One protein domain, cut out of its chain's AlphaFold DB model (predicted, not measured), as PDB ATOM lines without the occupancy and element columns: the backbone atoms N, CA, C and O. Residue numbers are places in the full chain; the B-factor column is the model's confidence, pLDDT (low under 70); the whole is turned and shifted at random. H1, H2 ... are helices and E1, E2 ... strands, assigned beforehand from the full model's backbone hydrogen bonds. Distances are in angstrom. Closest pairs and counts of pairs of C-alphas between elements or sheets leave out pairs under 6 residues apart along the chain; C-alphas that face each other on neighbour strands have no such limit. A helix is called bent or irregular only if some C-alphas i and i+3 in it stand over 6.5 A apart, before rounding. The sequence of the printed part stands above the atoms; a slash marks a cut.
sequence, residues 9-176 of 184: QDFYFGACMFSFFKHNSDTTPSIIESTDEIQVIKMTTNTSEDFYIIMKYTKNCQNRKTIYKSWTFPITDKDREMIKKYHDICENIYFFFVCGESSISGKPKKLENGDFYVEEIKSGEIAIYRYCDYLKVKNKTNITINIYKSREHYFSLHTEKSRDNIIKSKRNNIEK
ATOM      1  N   GLN A   9     -38.319  45.424 -14.768       87.69
ATOM      2  CA  GLN A   9     -37.102  45.540 -13.963       87.69
ATOM      3  C   GLN A   9     -37.316  45.092 -12.507       87.69
ATOM      4  O   GLN A   9     -36.470  44.378 -11.985       87.69
ATOM      5  N   ASP A  10     -38.471  45.387 -11.898       88.81
ATOM      6  CA  ASP A  10     -38.783  45.029 -10.508       88.81
ATOM      7  C   ASP A  10     -38.798  43.507 -10.343       88.81
ATOM      8  O   ASP A  10     -38.271  42.965  -9.372       88.81
ATOM      9  N   PHE A  11     -39.337  42.801 -11.344       89.31
ATOM     10  CA  PHE A  11     -39.293  41.341 -11.407       89.31
ATOM     11  C   PHE A  11     -37.851  40.816 -11.434       89.31
ATOM     12  O   PHE A  11     -37.513  39.901 -10.686       89.31
ATOM     13  N   TYR A  12     -36.992  41.393 -12.277       91.75
ATOM     14  CA  TYR A  12     -35.606  40.947 -12.420       91.75
ATOM     15  C   TYR A  12     -34.743  41.289 -11.204       91.75
ATOM     16  O   TYR A  12     -33.978  40.439 -10.752       91.75
ATOM     17  N   PHE A  13     -34.888  42.489 -10.643       93.44
ATOM     18  CA  PHE A  13     -34.218  42.877  -9.406       93.44
ATOM     19  C   PHE A  13     -34.662  42.001  -8.233       93.44
ATOM     20  O   PHE A  13     -33.816  41.468  -7.516       93.44
ATOM     21  N   GLY A  14     -35.968  41.756  -8.090       92.62
ATOM     22  CA  GLY A  14     -36.500  40.849  -7.075       92.62
ATOM     23  C   GLY A  14     -35.971  39.420  -7.224       92.62
ATOM     24  O   GLY A  14     -35.496  38.835  -6.252       92.62
ATOM     25  N   ALA A  15     -35.977  38.871  -8.443       92.25
ATOM     26  CA  ALA A  15     -35.439  37.536  -8.723       92.25
ATOM     27  C   ALA A  15     -33.931  37.440  -8.440       92.25
ATOM     28  O   ALA A  15     -33.459  36.439  -7.893       92.25
ATOM     29  N   CYS A  16     -33.182  38.490  -8.779       94.81
ATOM     30  CA  CYS A  16     -31.757  38.605  -8.501       94.81
ATOM     31  C   CYS A  16     -31.479  38.583  -6.995       94.81
ATOM     32  O   CYS A  16     -30.697  37.758  -6.520       94.81
ATOM     33  N   MET A  17     -32.189  39.418  -6.237       95.12
ATOM     34  CA  MET A  17     -32.053  39.486  -4.786       95.12
ATOM     35  C   MET A  17     -32.456  38.191  -4.092       95.12
ATOM     36  O   MET A  17     -31.728  37.690  -3.237       95.12
ATOM     37  N   PHE A  18     -33.573  37.600  -4.503       94.25
ATOM     38  CA  PHE A  18     -34.004  36.311  -3.981       94.25
ATOM     39  C   PHE A  18     -32.962  35.214  -4.233       94.25
ATOM     40  O   PHE A  18     -32.683  34.414  -3.344       94.25
ATOM     41  N   SER A  19     -32.353  35.193  -5.422       94.44
ATOM     42  CA  SER A  19     -31.298  34.227  -5.757       94.44
ATOM     43  C   SER A  19     -30.049  34.423  -4.897       94.44
ATOM     44  O   SER A  19     -29.503  33.443  -4.402       94.44
ATOM     45  N   PHE A  20     -29.650  35.674  -4.651       95.12
ATOM     46  CA  PHE A  20     -28.530  36.003  -3.770       95.12
ATOM     47  C   PHE A  20     -28.758  35.524  -2.323       95.12
ATOM     48  O   PHE A  20     -27.886  34.874  -1.736       95.12
ATOM     49  N   PHE A  21     -29.941  35.782  -1.754       94.56
ATOM     50  CA  PHE A  21     -30.240  35.448  -0.354       94.56
ATOM     51  C   PHE A  21     -30.308  33.954  -0.060       94.56
ATOM     52  O   PHE A  21     -30.030  33.556   1.069       94.56
ATOM     53  N   LYS A  22     -30.590  33.109  -1.059       94.12
ATOM     54  CA  LYS A  22     -30.522  31.645  -0.894       94.12
ATOM     55  C   LYS A  22     -29.157  31.161  -0.400       94.12
ATOM     56  O   LYS A  22     -29.088  30.121   0.245       94.12
ATOM     57  N   HIS A  23     -28.094  31.907  -0.700       92.88
ATOM     58  CA  HIS A  23     -26.713  31.549  -0.369       92.88
ATOM     59  C   HIS A  23     -26.051  32.522   0.620       92.88
ATOM     60  O   HIS A  23     -24.930  32.275   1.060       92.88
ATOM     61  N   ASN A  24     -26.746  33.602   0.988       91.69
ATOM     62  CA  ASN A  24     -26.270  34.670   1.871       91.69
ATOM     63  C   ASN A  24     -27.352  34.994   2.920       91.69
ATOM     64  O   ASN A  24     -27.781  36.136   3.065       91.69
ATOM     65  N   SER A  25     -27.863  33.973   3.613       88.75
ATOM     66  CA  SER A  25     -29.016  34.097   4.523       88.75
ATOM     67  C   SER A  25     -28.747  34.931   5.782       88.75
ATOM     68  O   SER A  25     -29.677  35.248   6.515       88.75
ATOM     69  N   ASP A  26     -27.487  35.259   6.061       89.19
ATOM     70  CA  ASP A  26     -27.053  36.118   7.164       89.19
ATOM     71  C   ASP A  26     -26.981  37.609   6.786       89.19
ATOM     72  O   ASP A  26     -26.579  38.434   7.608       89.19
ATOM     73  N   THR A  27     -27.371  37.956   5.554       91.56
ATOM     74  CA  THR A  27     -27.424  39.341   5.070       91.56
ATOM     75  C   THR A  27     -28.829  39.928   5.176       91.56
ATOM     76  O   THR A  27     -29.827  39.273   4.881       91.56
ATOM     77  N   THR A  28     -28.910  41.195   5.583       92.81
ATOM     78  CA  THR A  28     -30.151  41.974   5.666       92.81
ATOM     79  C   THR A  28     -30.086  43.156   4.692       92.81
ATOM     80  O   THR A  28     -29.167  43.973   4.797       92.81
ATOM     81  N   PRO A  29     -31.034  43.277   3.743       95.31
ATOM     82  CA  PRO A  29     -31.047  44.376   2.783       95.31
ATOM     83  C   PRO A  29     -31.759  45.629   3.288       95.31
ATOM     84  O   PRO A  29     -32.815  45.564   3.913       95.31
ATOM     85  N   SER A  30     -31.251  46.785   2.870       94.31
ATOM     86  CA  SER A  30     -31.969  48.062   2.844       94.31
ATOM     87  C   SER A  30     -31.877  48.666   1.444       94.31
ATOM     88  O   SER A  30     -30.778  48.958   0.971       94.31
ATOM     89  N   ILE A  31     -33.010  48.861   0.763       93.25
ATOM     90  CA  ILE A  31     -33.035  49.580  -0.522       93.25
ATOM     91  C   ILE A  31     -32.792  51.062  -0.230       93.25
ATOM     92  O   ILE A  31     -33.570  51.681   0.492       93.25
ATOM     93  N   ILE A  32     -31.714  51.617  -0.780       94.38
ATOM     94  CA  ILE A  32     -31.307  53.009  -0.542       94.38
ATOM     95  C   ILE A  32     -31.715  53.906  -1.707       94.38
ATOM     96  O   ILE A  32     -32.139  55.040  -1.500       94.38
ATOM     97  N   GLU A  33     -31.604  53.397  -2.931       91.94
ATOM     98  CA  GLU A  33     -32.001  54.108  -4.143       91.94
ATOM     99  C   GLU A  33     -32.634  53.119  -5.122       91.94
ATOM    100  O   GLU A  33     -32.170  51.987  -5.264       91.94
ATOM    101  N   SER A  34     -33.708  53.539  -5.786       88.94
ATOM    102  CA  SER A  34     -34.389  52.740  -6.801       88.94
ATOM    103  C   SER A  34     -34.855  53.652  -7.923       88.94
ATOM    104  O   SER A  34     -35.612  54.597  -7.705       88.94
ATOM    105  N   THR A  35     -34.387  53.357  -9.126       85.88
ATOM    106  CA  THR A  35     -34.785  53.995 -10.382       85.88
ATOM    107  C   THR A  35     -35.232  52.908 -11.354       85.88
ATOM    108  O   THR A  35     -35.200  51.726 -11.008       85.88
ATOM    109  N   ASP A  36     -35.607  53.281 -12.578       82.06
ATOM    110  CA  ASP A  36     -36.007  52.272 -13.556       82.06
ATOM    111  C   ASP A  36     -34.848  51.355 -13.991       82.06
ATOM    112  O   ASP A  36     -35.027  50.176 -14.288       82.06
ATOM    113  N   GLU A  37     -33.616  51.861 -13.983       83.75
ATOM    114  CA  GLU A  37     -32.470  51.120 -14.519       83.75
ATOM    115  C   GLU A  37     -31.511  50.616 -13.445       83.75
ATOM    116  O   GLU A  37     -30.802  49.636 -13.681       83.75
ATOM    117  N   ILE A  38     -31.472  51.285 -12.291       92.56
ATOM    118  CA  ILE A  38     -30.530  51.035 -11.199       92.56
ATOM    119  C   ILE A  38     -31.263  50.860  -9.876       92.56
ATOM    120  O   ILE A  38     -32.162  51.638  -9.550       92.56
ATOM    121  N   GLN A  39     -30.773  49.918  -9.073       95.44
ATOM    122  CA  GLN A  39     -31.111  49.799  -7.663       95.44
ATOM    123  C   GLN A  39     -29.838  49.730  -6.819       95.44
ATOM    124  O   GLN A  39     -28.919  48.970  -7.129       95.44
ATOM    125  N   VAL A  40     -29.791  50.508  -5.741       96.38
ATOM    126  CA  VAL A  40     -28.704  50.488  -4.758       96.38
ATOM    127  C   VAL A  40     -29.232  49.907  -3.462       96.38
ATOM    128  O   VAL A  40     -30.210  50.404  -2.896       96.38
ATOM    129  N   ILE A  41     -28.571  48.861  -2.982       96.75
ATOM    130  CA  ILE A  41     -28.964  48.142  -1.775       96.75
ATOM    131  C   ILE A  41     -27.780  48.119  -0.821       96.75
ATOM    132  O   ILE A  41     -26.699  47.655  -1.182       96.75
ATOM    133  N   LYS A  42     -27.997  48.597   0.405       96.25
ATOM    134  CA  LYS A  42     -27.069  48.374   1.511       96.25
ATOM    135  C   LYS A  42     -27.326  46.981   2.078       96.25
ATOM    136  O   LYS A  42     -28.468  46.662   2.405       96.25
ATOM    137  N   MET A  43     -26.272  46.192   2.224       95.31
ATOM    138  CA  MET A  43     -26.286  44.914   2.920       95.31
ATOM    139  C   MET A  43     -25.591  45.069   4.257       95.31
ATOM    140  O   MET A  43     -24.422  45.449   4.310       95.31
ATOM    141  N   THR A  44     -26.315  44.755   5.324       93.06
ATOM    142  CA  THR A  44     -25.712  44.534   6.636       93.06
ATOM    143  C   THR A  44     -25.594  43.046   6.874       93.06
ATOM    144  O   THR A  44     -26.507  42.293   6.523       93.06
ATOM    145  N   THR A  45     -24.490  42.600   7.452       85.94
ATOM    146  CA  THR A  45     -24.232  41.166   7.614       85.94
ATOM    147  C   THR A  45     -23.821  40.858   9.045       85.94
ATOM    148  O   THR A  45     -23.207  41.687   9.709       85.94
ATOM    149  N   ASN A  46     -24.149  39.659   9.523       82.62
ATOM    150  CA  ASN A  46     -23.766  39.242  10.873       82.62
ATOM    151  C   ASN A  46     -22.356  38.630  10.937       82.62
ATOM    152  O   ASN A  46     -21.818  38.473  12.030       82.62
ATOM    153  N   THR A  47     -21.780  38.228   9.795       74.31
ATOM    154  CA  THR A  47     -20.536  37.431   9.752       74.31
ATOM    155  C   THR A  47     -19.409  38.043   8.919       74.31
ATOM    156  O   THR A  47     -18.262  37.617   9.031       74.31
ATOM    157  N   SER A  48     -19.720  39.044   8.103       75.19
ATOM    158  CA  SER A  48     -18.800  39.756   7.216       75.19
ATOM    159  C   SER A  48     -18.997  41.273   7.317       75.19
ATOM    160  O   SER A  48     -19.891  41.758   8.011       75.19
ATOM    161  N   GLU A  49     -18.154  42.039   6.639       87.19
ATOM    162  CA  GLU A  49     -18.304  43.493   6.586       87.19
ATOM    163  C   GLU A  49     -19.573  43.899   5.826       87.19
ATOM    164  O   GLU A  49     -19.984  43.230   4.876       87.19
ATOM    165  N   ASP A  50     -20.176  45.019   6.230       92.56
ATOM    166  CA  ASP A  50     -21.233  45.675   5.458       92.56
ATOM    167  C   ASP A  50     -20.735  45.968   4.033       92.56
ATOM    168  O   ASP A  50     -19.575  46.332   3.810       92.56
ATOM    169  N   PHE A  51     -21.631  45.842   3.059       95.00
ATOM    170  CA  PHE A  51     -21.316  46.107   1.659       95.00
ATOM    171  C   PHE A  51     -22.520  46.669   0.913       95.00
ATOM    172  O   PHE A  51     -23.660  46.608   1.375       95.00
ATOM    173  N   TYR A  52     -22.277  47.212  -0.273       96.69
ATOM    174  CA  TYR A  52     -23.326  47.690  -1.165       96.69
ATOM    175  C   TYR A  52     -23.412  46.821  -2.414       96.69
ATOM    176  O   TYR A  52     -22.400  46.430  -3.002       96.69
ATOM    177  N   ILE A  53     -24.642  46.569  -2.853       97.44
ATOM    178  CA  ILE A  53     -24.932  46.034  -4.179       97.44
ATOM    179  C   ILE A  53     -25.500  47.161  -5.030       97.44
ATOM    180  O   ILE A  53     -26.512  47.768  -4.677       97.44
ATOM    181  N   ILE A  54     -24.872  47.400  -6.177       97.50
ATOM    182  CA  ILE A  54     -25.407  48.258  -7.232       97.50
ATOM    183  C   ILE A  54     -25.880  47.343  -8.356       97.50
ATOM    184  O   ILE A  54     -25.077  46.746  -9.080       97.50
ATOM    185  N   MET A  55     -27.194  47.207  -8.485       97.31
ATOM    186  CA  MET A  55     -27.817  46.433  -9.549       97.31
ATOM    187  C   MET A  55     -28.127  47.338 -10.730       97.31
ATOM    188  O   MET A  55     -28.694  48.414 -10.548       97.31
ATOM    189  N   LYS A  56     -27.807  46.883 -11.942       95.69
ATOM    190  CA  LYS A  56     -28.261  47.524 -13.179       95.69
ATOM    191  C   LYS A  56     -28.883  46.482 -14.095       95.69
ATOM    192  O   LYS A  56     -28.341  45.387 -14.237       95.69
ATOM    193  N   TYR A  57     -30.016  46.807 -14.704       93.31
ATOM    194  CA  TYR A  57     -30.788  45.873 -15.525       93.31
ATOM    195  C   TYR A  57     -30.805  46.277 -17.003       93.31
ATOM    196  O   TYR A  57     -30.896  47.453 -17.346       93.31
ATOM    197  N   THR A  58     -30.754  45.285 -17.896       91.06
ATOM    198  CA  THR A  58     -31.057  45.476 -19.319       91.06
ATOM    199  C   THR A  58     -31.686  44.222 -19.922       91.06
ATOM    200  O   THR A  58     -31.278  43.102 -19.621       91.06
ATOM    201  N   LYS A  59     -32.651  44.406 -20.830       84.88
ATOM    202  CA  LYS A  59     -33.221  43.335 -21.680       84.88
ATOM    203  C   LYS A  59     -32.641  43.296 -23.094       84.88
ATOM    204  O   LYS A  59     -33.034  42.453 -23.911       84.88
ATOM    205  N   ASN A  60     -31.727  44.216 -23.406       80.75
ATOM    206  CA  ASN A  60     -31.106  44.333 -24.723       80.75
ATOM    207  C   ASN A  60     -29.991  43.295 -24.900       80.75
ATOM    208  O   ASN A  60     -28.815  43.633 -25.021       80.75
ATOM    209  N   CYS A  61     -30.386  42.021 -24.934       83.06
ATOM    210  CA  CYS A  61     -29.524  40.939 -25.386       83.06
ATOM    211  C   CYS A  61     -29.392  40.990 -26.912       83.06
ATOM    212  O   CYS A  61     -30.361  40.732 -27.638       83.06
ATOM    213  N   GLN A  62     -28.193  41.313 -27.387       80.94
ATOM    214  CA  GLN A  62     -27.798  41.207 -28.786       80.94
ATOM    215  C   GLN A  62     -27.338  39.779 -29.104       80.94
ATOM    216  O   GLN A  62     -26.803  39.076 -28.247       80.94
ATOM    217  N   ASN A  63     -27.509  39.368 -30.365       78.25
ATOM    218  CA  ASN A  63     -26.992  38.107 -30.909       78.25
ATOM    219  C   ASN A  63     -27.526  36.815 -30.250       78.25
ATOM    220  O   ASN A  63     -26.885  35.770 -30.327       78.25
ATOM    221  N   ARG A  64     -28.758  36.850 -29.713       63.66
ATOM    222  CA  ARG A  64     -29.439  35.750 -28.985       63.66
ATOM    223  C   ARG A  64     -29.343  34.350 -29.615       63.66
ATOM    224  O   ARG A  64     -29.374  33.362 -28.894       63.66
ATOM    225  N   LYS A  65     -29.253  34.257 -30.949       60.84
ATOM    226  CA  LYS A  65     -29.229  32.995 -31.720       60.84
ATOM    227  C   LYS A  65     -27.827  32.520 -32.120       60.84
ATOM    228  O   LYS A  65     -27.706  31.540 -32.848       60.84
ATOM    229  N   THR A  66     -26.778  33.227 -31.717       67.62
ATOM    230  CA  THR A  66     -25.406  32.926 -32.142       67.62
ATOM    231  C   THR A  66     -24.606  32.271 -31.019       67.62
ATOM    232  O   THR A  66     -25.077  32.115 -29.897       67.62
ATOM    233  N   ILE A  67     -23.352  31.926 -31.310       74.50
ATOM    234  CA  ILE A  67     -22.367  31.480 -30.315       74.50
ATOM    235  C   ILE A  67     -21.957  32.584 -29.315       74.50
ATOM    236  O   ILE A  67     -21.003  32.407 -28.562       74.50
ATOM    237  N   TYR A  68     -22.615  33.740 -29.345       82.38
ATOM    238  CA  TYR A  68     -22.255  34.944 -28.613       82.38
ATOM    239  C   TYR A  68     -23.521  35.669 -28.151       82.38
ATOM    240  O   TYR A  68     -24.361  36.029 -28.972       82.38
ATOM    241  N   LYS A  69     -23.644  35.909 -26.844       88.62
ATOM    242  CA  LYS A  69     -24.679  36.778 -26.267       88.62
ATOM    243  C   LYS A  69     -24.020  37.996 -25.638       88.62
ATOM    244  O   LYS A  69     -22.946  37.871 -25.051       88.62
ATOM    245  N   SER A  70     -24.662  39.154 -25.765       90.69
ATOM    246  CA  SER A  70     -24.109  40.438 -25.329       90.69
ATOM    247  C   SER A  70     -25.189  41.338 -24.760       90.69
ATOM    248  O   SER A  70     -26.189  41.598 -25.430       90.69
ATOM    249  N   TRP A  71     -24.951  41.882 -23.573       93.44
ATOM    250  CA  TRP A  71     -25.815  42.850 -22.905       93.44
ATOM    251  C   TRP A  71     -25.052  44.151 -22.710       93.44
ATOM    252  O   TRP A  71     -23.910  44.142 -22.254       93.44
ATOM    253  N   THR A  72     -25.676  45.270 -23.072       93.06
ATOM    254  CA  THR A  72     -25.072  46.602 -22.941       93.06
ATOM    255  C   THR A  72     -25.826  47.422 -21.905       93.06
ATOM    256  O   THR A  72     -27.053  47.531 -21.962       93.06
ATOM    257  N   PHE A  73     -25.066  47.991 -20.976       93.94
ATOM    258  CA  PHE A  73     -25.520  48.799 -19.855       93.94
ATOM    259  C   PHE A  73     -24.983  50.224 -20.031       93.94
ATOM    260  O   PHE A  73     -23.773  50.431 -19.889       93.94
ATOM    261  N   PRO A  74     -25.843  51.204 -20.349       93.31
ATOM    262  CA  PRO A  74     -25.451  52.610 -20.361       93.31
ATOM    263  C   PRO A  74     -24.993  53.055 -18.970       93.31
ATOM    264  O   PRO A  74     -25.615  52.689 -17.976       93.31
ATOM    265  N   ILE A  75     -23.920  53.840 -18.892       93.75
ATOM    266  CA  ILE A  75     -23.416  54.429 -17.646       93.75
ATOM    267  C   ILE A  75     -23.440  55.944 -17.794       93.75
ATOM    268  O   ILE A  75     -22.622  56.518 -18.522       93.75
ATOM    269  N   THR A  76     -24.394  56.570 -17.113       94.00
ATOM    270  CA  THR A  76     -24.580  58.026 -17.119       94.00
ATOM    271  C   THR A  76     -23.616  58.716 -16.153       94.00
ATOM    272  O   THR A  76     -23.017  58.070 -15.292       94.00
ATOM    273  N   ASP A  77     -23.475  60.038 -16.251       95.12
ATOM    274  CA  ASP A  77     -22.673  60.790 -15.278       95.12
ATOM    275  C   ASP A  77     -23.281  60.747 -13.874       95.12
ATOM    276  O   ASP A  77     -22.555  60.559 -12.897       95.12
ATOM    277  N   LYS A  78     -24.616  60.748 -13.780       94.06
ATOM    278  CA  LYS A  78     -25.333  60.523 -12.520       94.06
ATOM    279  C   LYS A  78     -24.996  59.159 -11.912       94.06
ATOM    280  O   LYS A  78     -24.785  59.069 -10.704       94.06
ATOM    281  N   ASP A  79     -24.887  58.109 -12.733       94.75
ATOM    282  CA  ASP A  79     -24.483  56.781 -12.254       94.75
ATOM    283  C   ASP A  79     -23.076  56.838 -11.643       94.75
ATOM    284  O   ASP A  79     -22.837  56.262 -10.584       94.75
ATOM    285  N   ARG A  80     -22.139  57.557 -12.275       95.31
ATOM    286  CA  ARG A  80     -20.753  57.693 -11.787       95.31
ATOM    287  C   ARG A  80     -20.688  58.427 -10.459       95.31
ATOM    288  O   ARG A  80     -19.961  57.993  -9.568       95.31
ATOM    289  N   GLU A  81     -21.415  59.532 -10.348       95.50
ATOM    290  CA  GLU A  81     -21.499  60.326  -9.121       95.50
ATOM    291  C   GLU A  81     -22.080  59.496  -7.978       95.50
ATOM    292  O   GLU A  81     -21.521  59.473  -6.883       95.50
ATOM    293  N   MET A  82     -23.150  58.749  -8.254       95.12
ATOM    294  CA  MET A  82     -23.802  57.852  -7.304       95.12
ATOM    295  C   MET A  82     -22.877  56.707  -6.868       95.12
ATOM    296  O   MET A  82     -22.691  56.489  -5.672       95.12
ATOM    297  N   ILE A  83     -22.215  56.036  -7.813       95.44
ATOM    298  CA  ILE A  83     -21.234  54.981  -7.525       95.44
ATOM    299  C   ILE A  83     -20.101  55.521  -6.644       95.44
ATOM    300  O   ILE A  83     -19.732  54.883  -5.658       95.44
ATOM    301  N   LYS A  84     -19.561  56.700  -6.980       95.06
ATOM    302  CA  LYS A  84     -18.494  57.338  -6.201       95.06
ATOM    303  C   LYS A  84     -18.971  57.677  -4.788       95.06
ATOM    304  O   LYS A  84     -18.301  57.322  -3.829       95.06
ATOM    305  N   LYS A  85     -20.150  58.293  -4.659       95.00
ATOM    306  CA  LYS A  85     -20.762  58.630  -3.366       95.00
ATOM    307  C   LYS A  85     -20.850  57.411  -2.448       95.00
ATOM    308  O   LYS A  85     -20.527  57.525  -1.272       95.00
ATOM    309  N   TYR A  86     -21.300  56.264  -2.957       93.69
ATOM    310  CA  TYR A  86     -21.410  55.060  -2.131       93.69
ATOM    311  C   TYR A  86     -20.057  54.424  -1.827       93.69
ATOM    312  O   TYR A  86     -19.890  53.888  -0.736       93.69
ATOM    313  N   HIS A  87     -19.082  54.538  -2.731       93.25
ATOM    314  CA  HIS A  87     -17.724  54.066  -2.469       93.25
ATOM    315  C   HIS A  87     -17.066  54.860  -1.339       93.25
ATOM    316  O   HIS A  87     -16.415  54.286  -0.473       93.25
ATOM    317  N   ASP A  88     -17.280  56.177  -1.313       93.12
ATOM    318  CA  ASP A  88     -16.757  57.055  -0.263       93.12
ATOM    319  C   ASP A  88     -17.379  56.744   1.122       93.12
ATOM    320  O   ASP A  88     -16.829  57.140   2.147       93.12
ATOM    321  N   ILE A  89     -18.510  56.023   1.166       90.56
ATOM    322  CA  ILE A  89     -19.167  55.546   2.399       90.56
ATOM    323  C   ILE A  89     -18.689  54.138   2.784       90.56
ATOM    324  O   ILE A  89     -18.557  53.832   3.968       90.56
ATOM    325  N   CYS A  90     -18.493  53.260   1.800       89.12
ATOM    326  CA  CYS A  90     -18.143  51.859   1.996       89.12
ATOM    327  C   CYS A  90     -17.310  51.359   0.812       89.12
ATOM    328  O   CYS A  90     -17.771  51.370  -0.330       89.12
ATOM    329  N   GLU A  91     -16.105  50.864   1.093       87.06
ATOM    330  CA  GLU A  91     -15.190  50.367   0.055       87.06
ATOM    331  C   GLU A  91     -15.720  49.095  -0.637       87.06
ATOM    332  O   GLU A  91     -15.451  48.845  -1.816       87.06
ATOM    333  N   ASN A  92     -16.528  48.302   0.075       92.75
ATOM    334  CA  ASN A  92     -17.071  47.042  -0.417       92.75
ATOM    335  C   ASN A  92     -18.313  47.276  -1.290       92.75
ATOM    336  O   ASN A  92     -19.452  47.233  -0.820       92.75
ATOM    337  N   ILE A  93     -18.100  47.483  -2.593       96.31
ATOM    338  CA  ILE A  93     -19.175  47.558  -3.595       96.31
ATOM    339  C   ILE A  93     -19.098  46.390  -4.576       96.31
ATOM    340  O   ILE A  93     -18.051  46.108  -5.173       96.31
ATOM    341  N   TYR A  94     -20.256  45.778  -4.814       97.25
ATOM    342  CA  TYR A  94     -20.464  44.759  -5.832       97.25
ATOM    343  C   TYR A  94     -21.467  45.238  -6.881       97.25
ATOM    344  O   TYR A  94     -22.540  45.751  -6.568       97.25
ATOM    345  N   PHE A  95     -21.124  45.034  -8.148       97.69
ATOM    346  CA  PHE A  95     -21.971  45.343  -9.293       97.69
ATOM    347  C   PHE A  95     -22.675  44.091  -9.772       97.69
ATOM    348  O   PHE A  95     -22.024  43.107 -10.120       97.69
ATOM    349  N   PHE A  96     -23.998  44.146  -9.808       97.81
ATOM    350  CA  PHE A  96     -24.856  43.062 -10.263       97.81
ATOM    351  C   PHE A  96     -25.503  43.499 -11.579       97.81
ATOM    352  O   PHE A  96     -26.474  44.257 -11.612       97.81
ATOM    353  N   PHE A  97     -24.937  43.041 -12.691       97.00
ATOM    354  CA  PHE A  97     -25.469  43.302 -14.024       97.00
ATOM    355  C   PHE A  97     -26.507  42.238 -14.372       97.00
ATOM    356  O   PHE A  97     -26.170  41.102 -14.724       97.00
ATOM    357  N   VAL A  98     -27.780  42.616 -14.264       95.75
ATOM    358  CA  VAL A  98     -28.917  41.733 -14.516       95.75
ATOM    359  C   VAL A  98     -29.196  41.694 -16.017       95.75
ATOM    360  O   VAL A  98     -29.738  42.630 -16.614       95.75
ATOM    361  N   CYS A  99     -28.773  40.592 -16.624       93.19
ATOM    362  CA  CYS A  99     -28.815  40.315 -18.050       93.19
ATOM    363  C   CYS A  99     -30.151  39.648 -18.399       93.19
ATOM    364  O   CYS A  99     -30.251  38.424 -18.470       93.19
ATOM    365  N   GLY A 100     -31.195  40.454 -18.586       90.00
ATOM    366  CA  GLY A 100     -32.527  39.969 -18.936       90.00
ATOM    367  C   GLY A 100     -32.591  39.396 -20.352       90.00
ATOM    368  O   GLY A 100     -32.008  39.930 -21.301       90.00
ATOM    369  N   GLU A 101     -33.354  38.324 -20.505       84.12
ATOM    370  CA  GLU A 101     -33.686  37.696 -21.775       84.12
ATOM    371  C   GLU A 101     -35.168  37.319 -21.754       84.12
ATOM    372  O   GLU A 101     -35.594  36.410 -21.045       84.12
ATOM    373  N   SER A 102     -35.968  38.031 -22.549       73.88
ATOM    374  CA  SER A 102     -37.351  37.635 -22.779       73.88
ATOM    375  C   SER A 102     -37.522  36.988 -24.139       73.88
ATOM    376  O   SER A 102     -37.071  37.511 -25.164       73.88
ATOM    377  N   SER A 103     -38.168  35.831 -24.146       69.88
ATOM    378  CA  SER A 103     -38.540  35.115 -25.360       69.88
ATOM    379  C   SER A 103     -40.031  34.838 -25.355       69.88
ATOM    380  O   SER A 103     -40.607  34.510 -24.324       69.88
ATOM    381  N   ILE A 104     -40.640  34.929 -26.527       71.50
ATOM    382  CA  ILE A 104     -42.008  34.479 -26.750       71.50
ATOM    383  C   ILE A 104     -42.010  32.947 -26.807       71.50
ATOM    384  O   ILE A 104     -41.280  32.373 -27.622       71.50
ATOM    385  N   SER A 105     -42.820  32.290 -25.976       67.06
ATOM    386  CA  SER A 105     -43.105  30.862 -26.111       67.06
ATOM    387  C   SER A 105     -44.340  30.625 -26.972       67.06
ATOM    388  O   SER A 105     -45.408  31.206 -26.780       67.06
ATOM    389  N   GLY A 106     -44.195  29.707 -27.927       69.88
ATOM    390  CA  GLY A 106     -45.305  29.216 -28.733       69.88
ATOM    391  C   GLY A 106     -45.864  30.223 -29.742       69.88
ATOM    392  O   GLY A 106     -45.253  31.237 -30.077       69.88
ATOM    393  N   LYS A 107     -47.032  29.879 -30.293       79.38
ATOM    394  CA  LYS A 107     -47.798  30.741 -31.201       79.38
ATOM    395  C   LYS A 107     -48.766  31.611 -30.389       79.38
ATOM    396  O   LYS A 107     -49.222  31.146 -29.342       79.38
ATOM    397  N   PRO A 108     -49.132  32.812 -30.876       84.12
ATOM    398  CA  PRO A 108     -50.215  33.592 -30.288       84.12
ATOM    399  C   PRO A 108     -51.471  32.738 -30.118       84.12
ATOM    400  O   PRO A 108     -51.911  32.071 -31.058       84.12
ATOM    401  N   LYS A 109     -52.026  32.740 -28.911       85.69
ATOM    402  CA  LYS A 109     -53.256  32.034 -28.564       85.69
ATOM    403  C   LYS A 109     -54.404  33.030 -28.584       85.69
ATOM    404  O   LYS A 109     -54.303  34.103 -27.993       85.69
ATOM    405  N   LYS A 110     -55.481  32.680 -29.284       89.00
ATOM    406  CA  LYS A 110     -56.690  33.499 -29.348       89.00
ATOM    407  C   LYS A 110     -57.525  33.262 -28.089       89.00
ATOM    408  O   LYS A 110     -57.793  32.114 -27.742       89.00
ATOM    409  N   LEU A 111     -57.888  34.337 -27.412       86.06
ATOM    410  CA  LEU A 111     -58.801  34.364 -26.279       86.06
ATOM    411  C   LEU A 111     -60.252  34.333 -26.781       86.06
ATOM    412  O   LEU A 111     -60.539  34.683 -27.929       86.06
ATOM    413  N   GLU A 112     -61.181  33.923 -25.917       88.62
ATOM    414  CA  GLU A 112     -62.613  33.823 -26.248       88.62
ATOM    415  C   GLU A 112     -63.222  35.171 -26.657       88.62
ATOM    416  O   GLU A 112     -64.093  35.228 -27.521       88.62
ATOM    417  N   ASN A 113     -62.705  36.271 -26.101       90.69
ATOM    418  CA  ASN A 113     -63.110  37.637 -26.432       90.69
ATOM    419  C   ASN A 113     -62.548  38.147 -27.778       90.69
ATOM    420  O   ASN A 113     -62.805  39.286 -28.156       90.69
ATOM    421  N   GLY A 114     -61.782  37.323 -28.500       87.62
ATOM    422  CA  GLY A 114     -61.175  37.668 -29.783       87.62
ATOM    423  C   GLY A 114     -59.759  38.240 -29.701       87.62
ATOM    424  O   GLY A 114     -59.108  38.314 -30.748       87.62
ATOM    425  N   ASP A 115     -59.262  38.572 -28.507       90.38
ATOM    426  CA  ASP A 115     -57.896  39.065 -28.307       90.38
ATOM    427  C   ASP A 115     -56.858  37.955 -28.506       90.38
ATOM    428  O   ASP A 115     -57.161  36.763 -28.465       90.38
ATOM    429  N   PHE A 116     -55.596  38.335 -28.696       86.12
ATOM    430  CA  PHE A 116     -54.482  37.392 -28.746       86.12
ATOM    431  C   PHE A 116     -53.568  37.591 -27.546       86.12
ATOM    432  O   PHE A 116     -53.184  38.716 -27.229       86.12
ATOM    433  N   TYR A 117     -53.158  36.487 -26.926       83.69
ATOM    434  CA  TYR A 117     -52.113  36.490 -25.915       83.69
ATOM    435  C   TYR A 117     -50.922  35.646 -26.360       83.69
ATOM    436  O   TYR A 117     -51.049  34.638 -27.059       83.69
ATOM    437  N   VAL A 118     -49.742  36.083 -25.945       79.44
ATOM    438  CA  VAL A 118     -48.480  35.390 -26.164       79.44
ATOM    439  C   VAL A 118     -47.822  35.243 -24.805       79.44
ATOM    440  O   VAL A 118     -47.766  36.204 -24.039       79.44
ATOM    441  N   GLU A 119     -47.352  34.043 -24.489       77.88
ATOM    442  CA  GLU A 119     -46.635  33.812 -23.243       77.88
ATOM    443  C   GLU A 119     -45.195  34.326 -23.392       77.88
ATOM    444  O   GLU A 119     -44.460  33.951 -24.308       77.88
ATOM    445  N   GLU A 120     -44.813  35.264 -22.527       76.12
ATOM    446  CA  GLU A 120     -43.449  35.773 -22.446       76.12
ATOM    447  C   GLU A 120     -42.707  34.980 -21.369       76.12
ATOM    448  O   GLU A 120     -42.970  35.131 -20.174       76.12
ATOM    449  N   ILE A 121     -41.751  34.154 -21.785       72.88
ATOM    450  CA  ILE A 121     -40.799  33.544 -20.862       72.88
ATOM    451  C   ILE A 121     -39.776  34.613 -20.504       72.88
ATOM    452  O   ILE A 121     -38.980  35.044 -21.345       72.88
ATOM    453  N   LYS A 122     -39.802  35.028 -19.239       78.25
ATOM    454  CA  LYS A 122     -38.764  35.861 -18.638       78.25
ATOM    455  C   LYS A 122     -37.670  34.957 -18.090       78.25
ATOM    456  O   LYS A 122     -37.916  34.129 -17.219       78.25
ATOM    457  N   SER A 123     -36.467  35.133 -18.605       81.62
ATOM    458  CA  SER A 123     -35.255  34.459 -18.153       81.62
ATOM    459  C   SER A 123     -34.144  35.491 -18.030       81.62
ATOM    460  O   SER A 123     -34.254  36.608 -18.530       81.62
ATOM    461  N   GLY A 124     -33.069  35.164 -17.338       86.69
ATOM    462  CA  GLY A 124     -31.952  36.081 -17.258       86.69
ATOM    463  C   GLY A 124     -30.795  35.478 -16.510       86.69
ATOM    464  O   GLY A 124     -30.910  34.417 -15.899       86.69
ATOM    465  N   GLU A 125     -29.682  36.182 -16.572       91.88
ATOM    466  CA  GLU A 125     -28.472  35.798 -15.871       91.88
ATOM    467  C   GLU A 125     -27.892  36.993 -15.123       91.88
ATOM    468  O   GLU A 125     -28.206  38.144 -15.428       91.88
ATOM    469  N   ILE A 126     -27.062  36.733 -14.116       95.50
ATOM    470  CA  ILE A 126     -26.564  37.775 -13.217       95.50
ATOM    471  C   ILE A 126     -25.045  37.734 -13.235       95.50
ATOM    472  O   ILE A 126     -24.430  36.803 -12.712       95.50
ATOM    473  N   ALA A 127     -24.437  38.749 -13.844       96.62
ATOM    474  CA  ALA A 127     -22.992  38.906 -13.829       96.62
ATOM    475  C   ALA A 127     -22.584  39.774 -12.639       96.62
ATOM    476  O   ALA A 127     -23.058  40.902 -12.508       96.62
ATOM    477  N   ILE A 128     -21.695  39.252 -11.794       97.81
ATOM    478  CA  ILE A 128     -21.232  39.950 -10.594       97.81
ATOM    479  C   ILE A 128     -19.782  40.390 -10.776       97.81
ATOM    480  O   ILE A 128     -18.943  39.572 -11.150       97.81
ATOM    481  N   TYR A 129     -19.489  41.655 -10.492       97.19
ATOM    482  CA  TYR A 129     -18.136  42.223 -10.508       97.19
ATOM    483  C   TYR A 129     -17.884  43.036  -9.243       97.19
ATOM    484  O   TYR A 129     -18.825  43.511  -8.607       97.19
ATOM    485  N   ARG A 130     -16.615  43.212  -8.877       95.94
ATOM    486  CA  ARG A 130     -16.222  44.032  -7.725       95.94
ATOM    487  C   ARG A 130     -16.000  45.480  -8.155       95.94
ATOM    488  O   ARG A 130     -15.807  45.770  -9.338       95.94
ATOM    489  N   TYR A 131     -15.944  46.394  -7.194       95.69
ATOM    490  CA  TYR A 131     -15.610  47.790  -7.474       95.69
ATOM    491  C   TYR A 131     -14.278  47.966  -8.214       95.69
ATOM    492  O   TYR A 131     -14.199  48.712  -9.191       95.69
ATOM    493  N   CYS A 132     -13.242  47.219  -7.823       93.19
ATOM    494  CA  CYS A 132     -11.940  47.263  -8.488       93.19
ATOM    495  C   CYS A 132     -11.991  46.816  -9.963       93.19
ATOM    496  O   CYS A 132     -11.207  47.299 -10.782       93.19
ATOM    497  N   ASP A 133     -12.941  45.953 -10.331       94.31
ATOM    498  CA  ASP A 133     -13.184  45.561 -11.720       94.31
ATOM    499  C   ASP A 133     -13.885  46.678 -12.494       94.31
ATOM    500  O   ASP A 133     -13.493  46.999 -13.619       94.31
ATOM    501  N   TYR A 134     -14.876  47.322 -11.870       94.19
ATOM    502  CA  TYR A 134     -15.545  48.494 -12.434       94.19
ATOM    503  C   TYR A 134     -14.562  49.638 -12.711       94.19
ATOM    504  O   TYR A 134     -14.646  50.270 -13.763       94.19
ATOM    505  N   LEU A 135     -13.573  49.874 -11.841       93.06
ATOM    506  CA  LEU A 135     -12.569  50.926 -12.048       93.06
ATOM    507  C   LEU A 135     -11.833  50.808 -13.394       93.06
ATOM    508  O   LEU A 135     -11.493  51.834 -13.986       93.06
ATOM    509  N   LYS A 136     -11.653  49.586 -13.911       92.88
ATOM    510  CA  LYS A 136     -11.013  49.316 -15.213       92.88
ATOM    511  C   LYS A 136     -11.894  49.699 -16.407       92.88
ATOM    512  O   LYS A 136     -11.392  49.858 -17.514       92.88
ATOM    513  N   VAL A 137     -13.202  49.847 -16.201       92.56
ATOM    514  CA  VAL A 137     -14.178  50.255 -17.227       92.56
ATOM    515  C   VAL A 137     -14.866  51.571 -16.912       92.56
ATOM    516  O   VAL A 137     -15.687  52.010 -17.716       92.56
ATOM    517  N   LYS A 138     -14.521  52.226 -15.793       92.44
ATOM    518  CA  LYS A 138     -15.273  53.372 -15.279       92.44
ATOM    519  C   LYS A 138     -15.496  54.413 -16.360       92.44
ATOM    520  O   LYS A 138     -16.625  54.813 -16.554       92.44
ATOM    521  N   ASN A 139     -14.483  54.772 -17.152       90.88
ATOM    522  CA  ASN A 139     -14.551  55.835 -18.169       90.88
ATOM    523  C   ASN A 139     -15.424  55.509 -19.398       90.88
ATOM    524  O   ASN A 139     -15.617  56.373 -20.250       90.88
ATOM    525  N   LYS A 140     -15.947  54.286 -19.531       91.44
ATOM    526  CA  LYS A 140     -16.803  53.917 -20.664       91.44
ATOM    527  C   LYS A 140     -18.222  54.430 -20.463       91.44
ATOM    528  O   LYS A 140     -18.784  54.284 -19.386       91.44
ATOM    529  N   THR A 141     -18.828  54.947 -21.528       92.06
ATOM    530  CA  THR A 141     -20.256  55.317 -21.555       92.06
ATOM    531  C   THR A 141     -21.178  54.102 -21.549       92.06
ATOM    532  O   THR A 141     -22.354  54.216 -21.229       92.06
ATOM    533  N   ASN A 142     -20.648  52.934 -21.914       92.38
ATOM    534  CA  ASN A 142     -21.368  51.676 -21.937       92.38
ATOM    535  C   ASN A 142     -20.486  50.563 -21.377       92.38
ATOM    536  O   ASN A 142     -19.335  50.393 -21.796       92.38
ATOM    537  N   ILE A 143     -21.052  49.777 -20.470       93.44
ATOM    538  CA  ILE A 143     -20.480  48.519 -20.012       93.44
ATOM    539  C   ILE A 143     -21.146  47.393 -20.796       93.44
ATOM    540  O   ILE A 143     -22.368  47.286 -20.826       93.44
ATOM    541  N   THR A 144     -20.340  46.549 -21.435       92.44
ATOM    542  CA  THR A 144     -20.838  45.404 -22.198       92.44
ATOM    543  C   THR A 144     -20.397  44.111 -21.534       92.44
ATOM    544  O   THR A 144     -19.200  43.898 -21.314       92.44
ATOM    545  N   ILE A 145     -21.375  43.258 -21.234       93.56
ATOM    546  CA  ILE A 145     -21.190  41.933 -20.648       93.56
ATOM    547  C   ILE A 145     -21.508  40.880 -21.698       93.56
ATOM    548  O   ILE A 145     -22.595  40.885 -22.275       93.56
ATOM    549  N   ASN A 146     -20.569  39.961 -21.908       91.81
ATOM    550  CA  ASN A 146     -20.659  38.949 -22.953       91.81
ATOM    551  C   ASN A 146     -20.581  37.529 -22.407       91.81
ATOM    552  O   ASN A 146     -19.853  37.263 -21.451       91.81
ATOM    553  N   ILE A 147     -21.251  36.605 -23.091       90.00
ATOM    554  CA  ILE A 147     -21.050  35.162 -22.947       90.00
ATOM    555  C   ILE A 147     -20.681  34.606 -24.320       90.00
ATOM    556  O   ILE A 147     -21.358  34.869 -25.315       90.00
ATOM    557  N   TYR A 148     -19.620  33.805 -24.361       83.12
ATOM    558  CA  TYR A 148     -19.194  33.075 -25.553       83.12
ATOM    559  C   TYR A 148     -19.509  31.587 -25.376       83.12
ATOM    560  O   TYR A 148     -19.175  31.015 -24.341       83.12
ATOM    561  N   LYS A 149     -20.060  30.933 -26.403       73.56
ATOM    562  CA  LYS A 149     -20.410  29.498 -26.398       73.56
ATOM    563  C   LYS A 149     -19.204  28.582 -26.139       73.56
ATOM    564  O   LYS A 149     -19.325  27.506 -25.575       73.56
ATOM    565  N   SER A 150     -18.005  29.015 -26.525       68.44
ATOM    566  CA  SER A 150     -16.760  28.283 -26.251       68.44
ATOM    567  C   SER A 150     -16.255  28.445 -24.813       68.44
ATOM    568  O   SER A 150     -15.301  27.779 -24.418       68.44
ATOM    569  N   ARG A 151     -16.844  29.362 -24.035       69.19
ATOM    570  CA  ARG A 151     -16.446  29.717 -22.665       69.19
ATOM    571  C   ARG A 151     -17.682  30.002 -21.818       69.19
ATOM    572  O   ARG A 151     -17.732  30.991 -21.087       69.19
ATOM    573  N   GLU A 152     -18.666  29.113 -21.904       78.19
ATOM    574  CA  GLU A 152     -19.970  29.270 -21.256       78.19
ATOM    575  C   GLU A 152     -19.903  29.317 -19.733       78.19
ATOM    576  O   GLU A 152     -20.927  29.520 -19.116       78.19
ATOM    577  N   HIS A 153     -18.757  29.154 -19.080       88.12
ATOM    578  CA  HIS A 153     -18.672  29.254 -17.621       88.12
ATOM    579  C   HIS A 153     -18.458  30.687 -17.117       88.12
ATOM    580  O   HIS A 153     -18.547  30.924 -15.910       88.12
ATOM    581  N   TYR A 154     -18.188  31.640 -18.018       92.81
ATOM    582  CA  TYR A 154     -17.795  32.997 -17.653       92.81
ATOM    583  C   TYR A 154     -18.592  34.069 -18.388       92.81
ATOM    584  O   TYR A 154     -18.775  34.014 -19.605       92.81
ATOM    585  N   PHE A 155     -18.955  35.105 -17.644       94.06
ATOM    586  CA  PHE A 155     -19.209  36.426 -18.193       94.06
ATOM    587  C   PHE A 155     -17.884  37.114 -18.508       94.06
ATOM    588  O   PHE A 155     -16.917  36.970 -17.764       94.06
ATOM    589  N   SER A 156     -17.849  37.864 -19.602       93.06
ATOM    590  CA  SER A 156     -16.695  38.646 -20.041       93.06
ATOM    591  C   SER A 156     -17.036  40.132 -20.027       93.06
ATOM    592  O   SER A 156     -17.943  40.563 -20.741       93.06
ATOM    593  N   LEU A 157     -16.284  40.902 -19.246       92.38
ATOM    594  CA  LEU A 157     -16.305  42.360 -19.213       92.38
ATOM    595  C   LEU A 157     -15.070  42.883 -19.946       92.38
ATOM    596  O   LEU A 157     -13.935  42.669 -19.522       92.38
ATOM    597  N   HIS A 158     -15.285  43.570 -21.062       83.69
ATOM    598  CA  HIS A 158     -14.193  44.120 -21.862       83.69
ATOM    599  C   HIS A 158     -13.724  45.450 -21.271       83.69
ATOM    600  O   HIS A 158     -14.531  46.379 -21.156       83.69
ATOM    601  N   THR A 159     -12.436  45.589 -20.950       79.94
ATOM    602  CA  THR A 159     -11.887  46.827 -20.359       79.94
ATOM    603  C   THR A 159     -11.430  47.837 -21.402       79.94
ATOM    604  O   THR A 159     -11.552  49.037 -21.195       79.94
ATOM    605  N   GLU A 160     -11.075  47.382 -22.602       72.25
ATOM    606  CA  GLU A 160     -10.608  48.221 -23.714       72.25
ATOM    607  C   GLU A 160     -11.206  47.754 -25.049       72.25
ATOM    608  O   GLU A 160     -12.108  46.914 -25.066       72.25
ATOM    609  N   LYS A 161     -10.762  48.340 -26.173       61.00
ATOM    610  CA  LYS A 161     -11.127  47.869 -27.522       61.00
ATOM    611  C   LYS A 161     -10.401  46.568 -27.905       61.00
ATOM    612  O   LYS A 161     -10.892  45.856 -28.777       61.00
ATOM    613  N   SER A 162      -9.255  46.261 -27.284       58.91
ATOM    614  CA  SER A 162      -8.520  45.016 -27.551       58.91
ATOM    615  C   SER A 162      -9.220  43.815 -26.898       58.91
ATOM    616  O   SER A 162      -9.870  43.936 -25.857       58.91
ATOM    617  N   ARG A 163      -9.111  42.638 -27.528       58.31
ATOM    618  CA  ARG A 163      -9.696  41.380 -27.026       58.31
ATOM    619  C   ARG A 163      -8.893  40.751 -25.886       58.31
ATOM    620  O   ARG A 163      -9.373  39.785 -25.297       58.31
ATOM    621  N   ASP A 164      -7.720  41.289 -25.577       62.56
ATOM    622  CA  ASP A 164      -6.777  40.668 -24.645       62.56
ATOM    623  C   ASP A 164      -6.976  41.155 -23.203       62.56
ATOM    624  O   ASP A 164      -6.638  40.447 -22.259       62.56
ATOM    625  N   ASN A 165      -7.645  42.301 -23.020       77.31
ATOM    626  CA  ASN A 165      -7.955  42.867 -21.709       77.31
ATOM    627  C   ASN A 165      -9.433  42.614 -21.347       77.31
ATOM    628  O   ASN A 165     -10.319  43.453 -21.547       77.31
ATOM    629  N   ILE A 166      -9.711  41.400 -20.857       87.81
ATOM    630  CA  ILE A 166     -11.048  40.939 -20.450       87.81
ATOM    631  C   ILE A 166     -11.016  40.506 -18.989       87.81
ATOM    632  O   ILE A 166     -10.220  39.647 -18.622       87.81
ATOM    633  N   ILE A 167     -11.949  41.029 -18.197       92.75
ATOM    634  CA  ILE A 167     -12.229  40.550 -16.840       92.75
ATOM    635  C   ILE A 167     -13.299  39.469 -16.937       92.75
ATOM    636  O   ILE A 167     -14.338  39.678 -17.575       92.75
ATOM    637  N   LYS A 168     -13.070  38.315 -16.314       93.69
ATOM    638  CA  LYS A 168     -13.990  37.180 -16.359       93.69
ATOM    639  C   LYS A 168     -14.632  36.942 -15.004       93.69
ATOM    640  O   LYS A 168     -13.947  36.694 -14.021       93.69
ATOM    641  N   SER A 169     -15.958  36.917 -14.970       95.38
ATOM    642  CA  SER A 169     -16.730  36.541 -13.781       95.38
ATOM    643  C   SER A 169     -17.376  35.175 -13.986       95.38
ATOM    644  O   SER A 169     -17.984  34.938 -15.030       95.38
ATOM    645  N   LYS A 170     -17.241  34.248 -13.029       95.31
ATOM    646  CA  LYS A 170     -17.923  32.943 -13.121       95.31
ATOM    647  C   LYS A 170     -19.442  33.136 -13.113       95.31
ATOM    648  O   LYS A 170     -19.973  33.844 -12.260       95.31
ATOM    649  N   ARG A 171     -20.156  32.453 -14.013       93.94
ATOM    650  CA  ARG A 171     -21.623  32.590 -14.135       93.94
ATOM    651  C   ARG A 171     -22.398  32.141 -12.901       93.94
ATOM    652  O   ARG A 171     -23.453  32.687 -12.619       93.94
ATOM    653  N   ASN A 172     -21.851  31.202 -12.135       93.88
ATOM    654  CA  ASN A 172     -22.457  30.733 -10.892       93.88
ATOM    655  C   ASN A 172     -22.076  31.570  -9.659       93.88
ATOM    656  O   ASN A 172     -22.297  31.130  -8.538       93.88
ATOM    657  N   ASN A 173     -21.475  32.758  -9.819       96.06
ATOM    658  CA  ASN A 173     -21.117  33.599  -8.670       96.06
ATOM    659  C   ASN A 173     -22.339  34.028  -7.834       96.06
ATOM    660  O   ASN A 173     -22.177  34.260  -6.643       96.06
ATOM    661  N   ILE A 174     -23.545  34.081  -8.415       95.44
ATOM    662  CA  ILE A 174     -24.789  34.361  -7.673       95.44
ATOM    663  C   ILE A 174     -25.159  33.254  -6.671       95.44
ATOM    664  O   ILE A 174     -25.863  33.512  -5.701       95.44
ATOM    665  N   GLU A 175     -24.658  32.036  -6.878       94.62
ATOM    666  CA  GLU A 175     -24.914  30.866  -6.025       94.62
ATOM    667  C   GLU A 175     -23.883  30.726  -4.893       94.62
ATOM    668  O   GLU A 175     -23.808  29.698  -4.218       94.62
ATOM    669  N   LYS A 176     -23.029  31.736  -4.707       93.81
ATOM    670  CA  LYS A 176     -21.942  31.720  -3.730       93.81
ATOM    671  C   LYS A 176     -22.171  32.738  -2.629       93.81
ATOM    672  O   LYS A 176     -22.913  33.710  -2.792       93.81
TER     673      LYS A 176
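What this domain is: This is residues 9 to 176 of the 184 residues of an uncharacterized protein of Ruminococcus gnavus (UniProt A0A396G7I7). Two strongly twisted sheets lie partly face to face as a sandwich with crossed strands; the larger, E1 E2 E3 E5 E6, curls round helix H1, and the smaller is E4 E7 E8 E9. The far part of the hairpin E5 and E6, around residues 104 to 118, sticks out as a long arm and makes the length. The printed part has 168 residues, with four named helices and nine named strands in the order H1 E1 E2 E3 E4 H2 E5 E6 H3 E7 E8 E9 H4, a mixed class. The larger sheet is mixed and the smaller antiparallel, each in the order named. The whole is compact, with a radius of gyration of the C-alphas of 17.5 A and spans of 57 by 39 by 30 A.

Where its parts are: Find C-alpha 9 at (-37.102, 45.540, -13.963); from there H1 runs 18.3 A to residue 21. Next come E1, residues 27 to 34, E2, 38 to 45, and E3, 51 to 58, then E4, 68 to 74, and H2, 77 to 87. E5, residues 93 to 110, runs 47.6 A and bends by 66 degrees at residue 107; E6, 116 to 130, returns over 44.2 A. H3 takes residues 131 to 135, E7 142 to 148, E8 154 to 158 and E9 166 to 170. H4, residues 171 to 175, ends at C-alpha 175, (-24.914, 30.866, -6.025); it is irregular, with C-alphas 171 and 174 7.4 A apart.

How they stand to each other: In the larger sheet, E1 E2 E3 is a meander, each strand the antiparallel neighbour of the one before; look for N 30 and O 42 at 2.8 A, and N 41 and O 53 at 2.9 A. E3 and E5 are parallel, with N 96 and O 54 at 2.9 A; E5 and E6 are antiparallel, with N 97 and O 127 at 2.9 A. H1 is on this sheet, its C-alpha 9 and C-alpha 57 of E3 being the closest, 6.5 A. H2 and H4 are on opposite faces of it, H2 at a height of 9.9 A. H4 touches residues 19 to 20 of H1, the C-alphas of Phe 20 and Ile 174 being the closest, 5.7 A. H3 only grazes both sheets. In the smaller sheet, E4 and E7 are antiparallel neighbours, with N 71 and O 145 within hydrogen-bond range at 2.9 A; E7 E8 E9 is another meander, with N 146 and O 156 at 2.9 A and N 155 and O 169 at 2.8 A. The two sheets' strands stand at 80 degrees. H1, H2 and H3 have every O i to N i+4 pair within hydrogen-bond range; H4 has 0 of 1, and 1 of 2 O i to N i+3 pairs.

The domain as a whole: The C-alphas of Asp 88 and Glu 112 are the two farthest apart, 57.6 A. The printed part has no cut and no long link. Mean pLDDT of the printed part is 88.4; look for values under 70 at residues 64 to 66, 103, 105 to 106, 150 to 151 and 161 to 164.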